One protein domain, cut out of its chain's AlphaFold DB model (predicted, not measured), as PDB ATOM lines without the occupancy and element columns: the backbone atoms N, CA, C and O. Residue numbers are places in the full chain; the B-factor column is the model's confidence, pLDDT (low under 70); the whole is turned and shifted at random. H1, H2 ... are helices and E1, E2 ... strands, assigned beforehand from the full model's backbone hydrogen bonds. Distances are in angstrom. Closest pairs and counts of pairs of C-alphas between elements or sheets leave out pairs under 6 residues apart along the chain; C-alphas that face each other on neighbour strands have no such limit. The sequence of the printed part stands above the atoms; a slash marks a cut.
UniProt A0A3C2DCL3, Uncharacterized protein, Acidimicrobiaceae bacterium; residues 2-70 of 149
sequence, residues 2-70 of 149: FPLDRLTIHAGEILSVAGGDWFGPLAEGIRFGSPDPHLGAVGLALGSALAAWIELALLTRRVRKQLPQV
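This is residues 2 to 70 of the 149 residues of an uncharacterized protein of Acidimicrobiaceae bacterium (UniProt A0A3C2DCL3). The hairpin of antiparallel strands E1 and E2 makes a small loose head with short helices H1 and H2; long helix H3 sticks out as an arm at residues 45 to 59 and 61 to 66. The 69 printed residues, mostly helix, run H1, E1, E2, H2, H3. The whole is extended, radius of gyration of the C-alphas 18.8 A, spans 58 by 26 by 19 A.

Between E1, residues 7 to 10, and E2, residues 13 to 16, N 8 and O 15 are within hydrogen-bond range, 3.1 A. H1, residues 3 to 6, touches H3, residues 40 to 66, at residues 40 to 43 alone; the closest C-alphas, 5 and 40, are 3.7 A apart. H2, residues 28 to 33, is apart from H3. Every O i to N i+4 pair is within range in H3, 0 of 2 in H2, with 1 of 3 O i to N i+3 pairs.

H3 runs 39.1 A from C-alpha 40 (172.953, 263.571, 290.593) to C-alpha 66 (150.867, 285.293, 314.416).

The printed part has no cut. The link E2 to H2 is long, 11 residues. pLDDT is under 70 in 22 residues, among them 25 to 36.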
ATOM      1  N   PHE A   2     170.956 267.220 286.938       69.31
ATOM      2  CA  PHE A   2     171.434 268.056 288.049       69.31
ATOM      3  C   PHE A   2     172.928 268.362 287.892       69.31
ATOM      4  O   PHE A   2     173.643 267.537 287.331       69.31
ATOM      5  N   PRO A   3     173.442 269.492 288.409       77.62
ATOM      6  CA  PRO A   3     174.868 269.817 288.303       77.62
ATOM      7  C   PRO A   3     175.796 268.724 288.862       77.62
ATOM      8  O   PRO A   3     176.846 268.451 288.288       77.62
ATOM      9  N   LEU A   4     175.376 268.046 289.938       79.62
ATOM     10  CA  LEU A   4     176.137 266.963 290.576       79.62
ATOM     11  C   LEU A   4     176.127 265.641 289.795       79.62
ATOM     12  O   LEU A   4     176.907 264.749 290.100       79.62
ATOM     13  N   ASP A   5     175.323 265.525 288.741       77.00
ATOM     14  CA  ASP A   5     175.311 264.361 287.845       77.00
ATOM     15  C   ASP A   5     176.617 264.223 287.034       77.00
ATOM     16  O   ASP A   5     176.931 263.172 286.483       77.00
ATOM     17  N   ARG A   6     177.414 265.300 286.996       75.75
ATOM     18  CA  ARG A   6     178.743 265.364 286.372       75.75
ATOM     19  C   ARG A   6     179.860 264.811 287.255       75.75
ATOM     20  O   ARG A   6     180.979 264.660 286.769       75.75
ATOM     21  N   LEU A   7     179.580 264.561 288.532       77.81
ATOM     22  CA  LEU A   7     180.527 263.950 289.453       77.81
ATOM     23  C   LEU A   7     180.243 262.456 289.535       77.81
ATOM     24  O   LEU A   7     179.096 262.046 289.726       77.81
ATOM     25  N   THR A   8     181.300 261.665 289.419       78.06
ATOM     26  CA  THR A   8     181.247 260.210 289.561       78.06
ATOM     27  C   THR A   8     182.253 259.763 290.605       78.06
ATOM     28  O   THR A   8     183.252 260.448 290.850       78.06
ATOM     29  N   ILE A   9     181.960 258.641 291.255       75.00
ATOM     30  CA  ILE A   9     182.902 257.999 292.169       75.00
ATOM     31  C   ILE A   9     183.568 256.855 291.418       75.00
ATOM     32  O   ILE A   9     182.896 255.894 291.049       75.00
ATOM     33  N   HIS A  10     184.885 256.939 291.255       75.56
ATOM     34  CA  HIS A  10     185.695 255.867 290.692       75.56
ATOM     35  C   HIS A  10     186.856 255.567 291.641       75.56
ATOM     36  O   HIS A  10     187.606 256.466 292.008       75.56
ATOM     37  N   ALA A  11     186.974 254.314 292.092       68.50
ATOM     38  CA  ALA A  11     188.022 253.863 293.020       68.50
ATOM     39  C   ALA A  11     188.182 254.709 294.311       68.50
ATOM     40  O   ALA A  11     189.264 254.773 294.888       68.50
ATOM     41  N   GLY A  12     187.103 255.342 294.787       66.81
ATOM     42  CA  GLY A  12     187.117 256.183 295.992       66.81
ATOM     43  C   GLY A  12     187.505 257.645 295.753       66.81
ATOM     44  O   GLY A  12     187.467 258.438 296.693       66.81
ATOM     45  N   GLU A  13     187.801 258.028 294.512       69.81
ATOM     46  CA  GLU A  13     188.025 259.416 294.120       69.81
ATOM     47  C   GLU A  13     186.779 260.012 293.457       69.81
ATOM     48  O   GLU A  13     186.041 259.336 292.734       69.81
ATOM     49  N   ILE A  14     186.540 261.300 293.717       70.50
ATOM     50  CA  ILE A  14     185.490 262.070 293.047       70.50
ATOM     51  C   ILE A  14     186.094 262.650 291.775       70.50
ATOM     52  O   ILE A  14     186.907 263.575 291.831       70.50
ATOM     53  N   LEU A  15     185.670 262.130 290.628       74.62
ATOM     54  CA  LEU A  15     186.122 262.598 289.325       74.62
ATOM     55  C   LEU A  15     185.050 263.484 288.686       74.62
ATOM     56  O   LEU A  15     183.868 263.129 288.626       74.62
ATOM     57  N   SER A  16     185.471 264.654 288.194       69.94
ATOM     58  CA  SER A  16     184.628 265.493 287.342       69.94
ATOM     59  C   SER A  16     184.686 264.967 285.917       69.94
ATOM     60  O   SER A  16     185.734 264.990 285.276       69.94
ATOM     61  N   VAL A  17     183.538 264.549 285.399       67.50
ATOM     62  CA  VAL A  17     183.401 264.052 284.025       67.50
ATOM     63  C   VAL A  17     183.145 265.218 283.041       67.50
ATOM     64  O   VAL A  17     182.988 265.030 281.838       67.50
ATOM     65  N   ALA A  18     183.117 266.464 283.535       63.78
ATOM     66  CA  ALA A  18     182.797 267.663 282.767       63.78
ATOM     67  C   ALA A  18     183.987 268.627 282.624       63.78
ATOM     68  O   ALA A  18     184.458 269.205 283.604       63.78
ATOM     69  N   GLY A  19     184.408 268.877 281.382       57.91
ATOM     70  CA  GLY A  19     185.422 269.875 281.022       57.91
ATOM     71  C   GLY A  19     184.910 271.322 281.022       57.91
ATOM     72  O   GLY A  19     184.969 271.985 279.993       57.91
ATOM     73  N   GLY A  20     184.395 271.815 282.155       61.69
ATOM     74  CA  GLY A  20     184.221 273.257 282.408       61.69
ATOM     75  C   GLY A  20     182.801 273.838 282.334       61.69
ATOM     76  O   GLY A  20     182.569 274.889 282.927       61.69
ATOM     77  N   ASP A  21     181.834 273.172 281.697       67.38
ATOM     78  CA  ASP A  21     180.435 273.636 281.674       67.38
ATOM     79  C   ASP A  21     179.595 272.930 282.751       67.38
ATOM     80  O   ASP A  21     179.450 271.707 282.737       67.38
ATOM     81  N   TRP A  22     179.049 273.697 283.697       70.44
ATOM     82  CA  TRP A  22     178.271 273.197 284.836       70.44
ATOM     83  C   TRP A  22     176.776 273.037 284.537       70.44
ATOM     84  O   TRP A  22     176.105 272.251 285.209       70.44
ATOM     85  N   PHE A  23     176.254 273.742 283.528       71.12
ATOM     86  CA  PHE A  23     174.812 273.832 283.258       71.12
ATOM     87  C   PHE A  23     174.414 273.423 281.832       71.12
ATOM     88  O   PHE A  23     173.221 273.293 281.557       71.12
ATOM     89  N   GLY A  24     175.370 273.163 280.937       70.44
ATOM     90  CA  GLY A  24     175.092 272.617 279.608       70.44
ATOM     91  C   GLY A  24     174.686 271.135 279.596       70.44
ATOM     92  O   GLY A  24     174.622 270.476 280.641       70.44
ATOM     93  N   PRO A  25     174.425 270.560 278.413       67.00
ATOM     94  CA  PRO A  25     174.231 269.120 278.253       67.00
ATOM     95  C   PRO A  25     175.543 268.343 278.487       67.00
ATOM     96  O   PRO A  25     176.627 268.814 278.147       67.00
ATOM     97  N   LEU A  26     175.464 267.141 279.074       66.69
ATOM     98  CA  LEU A  26     176.612 266.223 279.159       66.69
ATOM     99  C   LEU A  26     176.922 265.645 277.772       66.69
ATOM    100  O   LEU A  26     176.002 265.410 276.978       66.69
ATOM    101  N   ALA A  27     178.201 265.377 277.498       66.25
ATOM    102  CA  ALA A  27     178.617 264.734 276.256       66.25
ATOM    103  C   ALA A  27     177.919 263.372 276.088       66.25
ATOM    104  O   ALA A  27     177.691 262.641 277.053       66.25
ATOM    105  N   GLU A  28     177.545 263.055 274.851       61.78
ATOM    106  CA  GLU A  28     176.661 261.935 274.510       61.78
ATOM    107  C   GLU A  28     177.202 260.569 274.973       61.78
ATOM    108  O   GLU A  28     176.430 259.733 275.432       61.78
ATOM    109  N   GLY A  29     178.529 260.388 274.993       58.88
ATOM    110  CA  GLY A  29     179.183 259.160 275.465       58.88
ATOM    111  C   GLY A  29     179.054 258.874 276.969       58.88
ATOM    112  O   GLY A  29     179.148 257.721 277.374       58.88
ATOM    113  N   ILE A  30     178.784 259.886 277.802       62.22
ATOM    114  CA  ILE A  30     178.619 259.718 279.262       62.22
ATOM    115  C   ILE A  30     177.174 259.330 279.600       62.22
ATOM    116  O   ILE A  30     176.935 258.592 280.548       62.22
ATOM    117  N   ARG A  31     176.205 259.781 278.791       62.12
ATOM    118  CA  ARG A  31     174.770 259.518 278.998       62.12
ATOM    119  C   ARG A  31     174.380 258.048 278.849       62.12
ATOM    120  O   ARG A  31     173.363 257.650 279.406       62.12
ATOM    121  N   PHE A  32     175.146 257.273 278.084       58.00
ATOM    122  CA  PHE A  32     174.755 255.922 277.676       58.00
ATOM    123  C   PHE A  32     175.772 254.827 278.031       58.00
ATOM    124  O   PHE A  32     175.498 253.664 277.748       58.00
ATOM    125  N   GLY A  33     176.928 255.159 278.627       53.62
ATOM    126  CA  GLY A  33     178.046 254.209 278.700       53.62
ATOM    127  C   GLY A  33     178.928 254.214 279.948       53.62
ATOM    128  O   GLY A  33     179.836 253.390 279.996       53.62
ATOM    129  N   SER A  34     178.719 255.081 280.946       60.09
ATOM    130  CA  SER A  34     179.556 255.049 282.156       60.09
ATOM    131  C   SER A  34     178.961 254.104 283.215       60.09
ATOM    132  O   SER A  34     177.814 254.304 283.615       60.09
ATOM    133  N   PRO A  35     179.696 253.067 283.665       63.00
ATOM    134  CA  PRO A  35     179.281 252.200 284.769       63.00
ATOM    135  C   PRO A  35     179.475 252.844 286.153       63.00
ATOM    136  O   PRO A  35     179.099 252.240 287.158       63.00
ATOM    137  N   ASP A  36     180.067 254.040 286.225       68.38
ATOM    138  CA  ASP A  36     180.395 254.690 287.490       68.38
ATOM    139  C   ASP A  36     179.167 255.412 288.088       68.38
ATOM    140  O   ASP A  36     178.417 256.086 287.378       68.38
ATOM    141  N   PRO A  37     178.926 255.303 289.408       73.44
ATOM    142  CA  PRO A  37     177.770 255.919 290.051       73.44
ATOM    143  C   PRO A  37     177.847 257.455 290.024       73.44
ATOM    144  O   PRO A  37     178.791 258.062 290.536       73.44
ATOM    145  N   HIS A  38     176.807 258.081 289.467       80.50
ATOM    146  CA  HIS A  38     176.657 259.534 289.352       80.50
ATOM    147  C   HIS A  38     176.070 260.168 290.625       80.50
ATOM    148  O   HIS A  38     175.115 259.660 291.217       80.50
ATOM    149  N   LEU A  39     176.569 261.346 291.016       81.69
ATOM    150  CA  LEU A  39     176.125 262.062 292.224       81.69
ATOM    151  C   LEU A  39     174.881 262.948 292.009       81.69
ATOM    152  O   LEU A  39     174.514 263.732 292.890       81.69
ATOM    153  N   GLY A  40     174.174 262.810 290.882       82.06
ATOM    154  CA  GLY A  40     172.953 263.571 290.593       82.06
ATOM    155  C   GLY A  40     171.858 263.381 291.651       82.06
ATOM    156  O   GLY A  40     171.251 264.357 292.099       82.06
ATOM    157  N   ALA A  41     171.661 262.144 292.120       84.44
ATOM    158  CA  ALA A  41     170.706 261.819 293.184       84.44
ATOM    159  C   ALA A  41     171.094 262.435 294.541       84.44
ATOM    160  O   ALA A  41     170.231 262.914 295.277       84.44
ATOM    161  N   VAL A  42     172.394 262.491 294.850       85.50
ATOM    162  CA  VAL A  42     172.910 263.141 296.067       85.50
ATOM    163  C   VAL A  42     172.588 264.634 296.043       85.50
ATOM    164  O   VAL A  42     172.118 265.185 297.037       85.50
ATOM    165  N   GLY A  43     172.767 265.282 294.889       85.19
ATOM    166  CA  GLY A  43     172.429 266.693 294.719       85.19
ATOM    167  C   GLY A  43     170.953 267.003 294.915       85.19
ATOM    168  O   GLY A  43     170.610 267.991 295.563       85.19
ATOM    169  N   LEU A  44     170.082 266.131 294.415       87.88
ATOM    170  CA  LEU A  44     168.647 266.222 294.658       87.88
ATOM    171  C   LEU A  44     168.291 266.093 296.137       87.88
ATOM    172  O   LEU A  44     167.526 266.906 296.657       87.88
ATOM    173  N   ALA A  45     168.849 265.087 296.810       90.50
ATOM    174  CA  ALA A  45     168.590 264.846 298.222       90.50
ATOM    175  C   ALA A  45     169.041 266.037 299.083       90.50
ATOM    176  O   ALA A  45     168.282 266.511 299.929       90.50
ATOM    177  N   LEU A  46     170.232 266.581 298.816       89.56
ATOM    178  CA  LEU A  46     170.740 267.770 299.502       89.56
ATOM    179  C   LEU A  46     169.881 269.009 299.228       89.56
ATOM    180  O   LEU A  46     169.534 269.731 300.161       89.56
ATOM    181  N   GLY A  47     169.499 269.241 297.969       90.00
ATOM    182  CA  GLY A  47     168.625 270.354 297.599       90.00
ATOM    183  C   GLY A  47     167.264 270.281 298.293       90.00
ATOM    184  O   GLY A  47     166.796 271.280 298.838       90.00
ATOM    185  N   SER A  48     166.661 269.090 298.341       93.25
ATOM    186  CA  SER A  48     165.395 268.845 299.039       93.25
ATOM    187  C   SER A  48     165.519 269.067 300.549       93.25
ATOM    188  O   SER A  48     164.678 269.750 301.134       93.25
ATOM    189  N   ALA A  49     166.593 268.576 301.172       93.19
ATOM    190  CA  ALA A  49     166.841 268.787 302.594       93.19
ATOM    191  C   ALA A  49     166.995 270.280 302.934       93.19
ATOM    192  O   ALA A  49     166.381 270.765 303.884       93.19
ATOM    193  N   LEU A  50     167.769 271.031 302.144       94.75
ATOM    194  CA  LEU A  50     167.940 272.475 302.337       94.75
ATOM    195  C   LEU A  50     166.623 273.237 302.152       94.75
ATOM    196  O   LEU A  50     166.309 274.112 302.960       94.75
ATOM    197  N   ALA A  51     165.839 272.888 301.129       93.50
ATOM    198  CA  ALA A  51     164.528 273.485 300.902       93.50
ATOM    199  C   ALA A  51     163.593 273.272 302.104       93.50
ATOM    200  O   ALA A  51     162.978 274.232 302.568       93.50
ATOM    201  N   ALA A  52     163.563 272.060 302.668       94.44
ATOM    202  CA  ALA A  52     162.760 271.743 303.848       94.44
ATOM    203  C   ALA A  52     163.183 272.557 305.086       94.44
ATOM    204  O   ALA A  52     162.334 273.072 305.814       94.44
ATOM    205  N   TRP A  53     164.489 272.741 305.313       92.94
ATOM    206  CA  TRP A  53     164.981 273.585 306.409       92.94
ATOM    207  C   TRP A  53     164.604 275.060 306.233       92.94
ATOM    208  O   TRP A  53     164.211 275.715 307.203       92.94
ATOM    209  N   ILE A  54     164.692 275.584 305.008       95.31
ATOM    210  CA  ILE A  54     164.284 276.960 304.692       95.31
ATOM    211  C   ILE A  54     162.784 277.132 304.933       95.31
ATOM    212  O   ILE A  54     162.371 278.090 305.589       95.31
ATOM    213  N   GLU A  55     161.969 276.199 304.449       94.19
ATOM    214  CA  GLU A  55     160.525 276.208 304.657       94.19
ATOM    215  C   GLU A  55     160.173 276.174 306.149       94.19
ATOM    216  O   GLU A  55     159.423 277.033 306.624       94.19
ATOM    217  N   LEU A  56     160.790 275.274 306.920       91.31
ATOM    218  CA  LEU A  56     160.604 275.191 308.369       91.31
ATOM    219  C   LEU A  56     160.976 276.506 309.070       91.31
ATOM    220  O   LEU A  56     160.259 276.959 309.969       91.31
ATOM    221  N   ALA A  57     162.065 277.160 308.657       89.94
ATOM    222  CA  ALA A  57     162.484 278.443 309.214       89.94
ATOM    223  C   ALA A  57     161.477 279.565 308.903       89.94
ATOM    224  O   ALA A  57     161.127 280.357 309.790       89.94
ATOM    225  N   LEU A  58     160.973 279.626 307.666       92.12
ATOM    226  CA  LEU A  58     159.974 280.609 307.238       92.12
ATOM    227  C   LEU A  58     158.635 280.404 307.953       92.12
ATOM    228  O   LEU A  58     158.063 281.374 308.465       92.12
ATOM    229  N   LEU A  59     158.174 279.157 308.055       92.06
ATOM    230  CA  LEU A  59     156.965 278.790 308.789       92.06
ATOM    231  C   LEU A  59     157.105 279.127 310.270       92.06
ATOM    232  O   LEU A  59     156.256 279.832 310.810       92.06
ATOM    233  N   THR A  60     158.211 278.746 310.911       88.75
ATOM    234  CA  THR A  60     158.451 279.068 312.327       88.75
ATOM    235  C   THR A  60     158.449 280.579 312.560       88.75
ATOM    236  O   THR A  60     157.872 281.069 313.535       88.75
ATOM    237  N   ARG A  61     159.052 281.356 311.650       89.06
ATOM    238  CA  ARG A  61     159.040 282.823 311.723       89.06
ATOM    239  C   ARG A  61     157.630 283.389 311.566       89.06
ATOM    240  O   ARG A  61     157.300 284.356 312.251       89.06
ATOM    241  N   ARG A  62     156.811 282.832 310.671       90.19
ATOM    242  CA  ARG A  62     155.432 283.286 310.452       90.19
ATOM    243  C   ARG A  62     154.516 282.915 311.614       90.19
ATOM    244  O   ARG A  62     153.793 283.788 312.086       90.19
ATOM    245  N   VAL A  63     154.620 281.692 312.127       90.44
ATOM    246  CA  VAL A  63     153.877 281.218 313.303       90.44
ATOM    247  C   VAL A  63     154.197 282.085 314.512       90.44
ATOM    248  O   VAL A  63     153.283 282.635 315.105       90.44
ATOM    249  N   ARG A  64     155.475 282.339 314.812       86.75
ATOM    250  CA  ARG A  64     155.857 283.215 315.933       86.75
ATOM    251  C   ARG A  64     155.280 284.627 315.846       86.75
ATOM    252  O   ARG A  64     155.008 285.233 316.875       86.75
ATOM    253  N   LYS A  65     155.128 285.170 314.634       88.19
ATOM    254  CA  LYS A  65     154.522 286.494 314.430       88.19
ATOM    255  C   LYS A  65     153.011 286.489 314.664       88.19
ATOM    256  O   LYS A  65     152.481 287.505 315.091       88.19
ATOM    257  N   GLN A  66     152.329 285.393 314.340       90.31
ATOM    258  CA  GLN A  66     150.867 285.293 314.416       90.31
ATOM    259  C   GLN A  66     150.373 284.717 315.750       90.31
ATOM    260  O   GLN A  66     149.286 285.055 316.200       90.31
ATOM    261  N   LEU A  67     151.176 283.863 316.381       88.62
ATOM    262  CA  LEU A  67     150.853 283.073 317.566       88.62
ATOM    263  C   LEU A  67     152.055 283.092 318.532       88.62
ATOM    264  O   LEU A  67     152.783 282.105 318.644       88.62
ATOM    265  N   PRO A  68     152.294 284.210 319.241       81.06
ATOM    266  CA  PRO A  68     153.461 284.365 320.115       81.06
ATOM    267  C   PRO A  68     153.460 283.425 321.334       81.06
ATOM    268  O   PRO A  68     154.500 283.248 321.955       81.06
ATOM    269  N   GLN A  69     152.317 282.813 321.660       82.19
ATOM    270  CA  GLN A  69     152.171 281.854 322.763       82.19
ATOM    271  C   GLN A  69     152.642 280.432 322.402       82.19
ATOM    272  O   GLN A  69     152.738 279.576 323.276       82.19
ATOM    273  N   VAL A  70     152.921 280.152 321.123       79.50
ATOM    274  CA  VAL A  70     153.369 278.827 320.674       79.50
ATOM    275  C   VAL A  70     154.884 278.719 320.836       79.50
ATOM    276  O   VAL A  70     155.646 279.457 320.204       79.50
TER     277      VAL A  70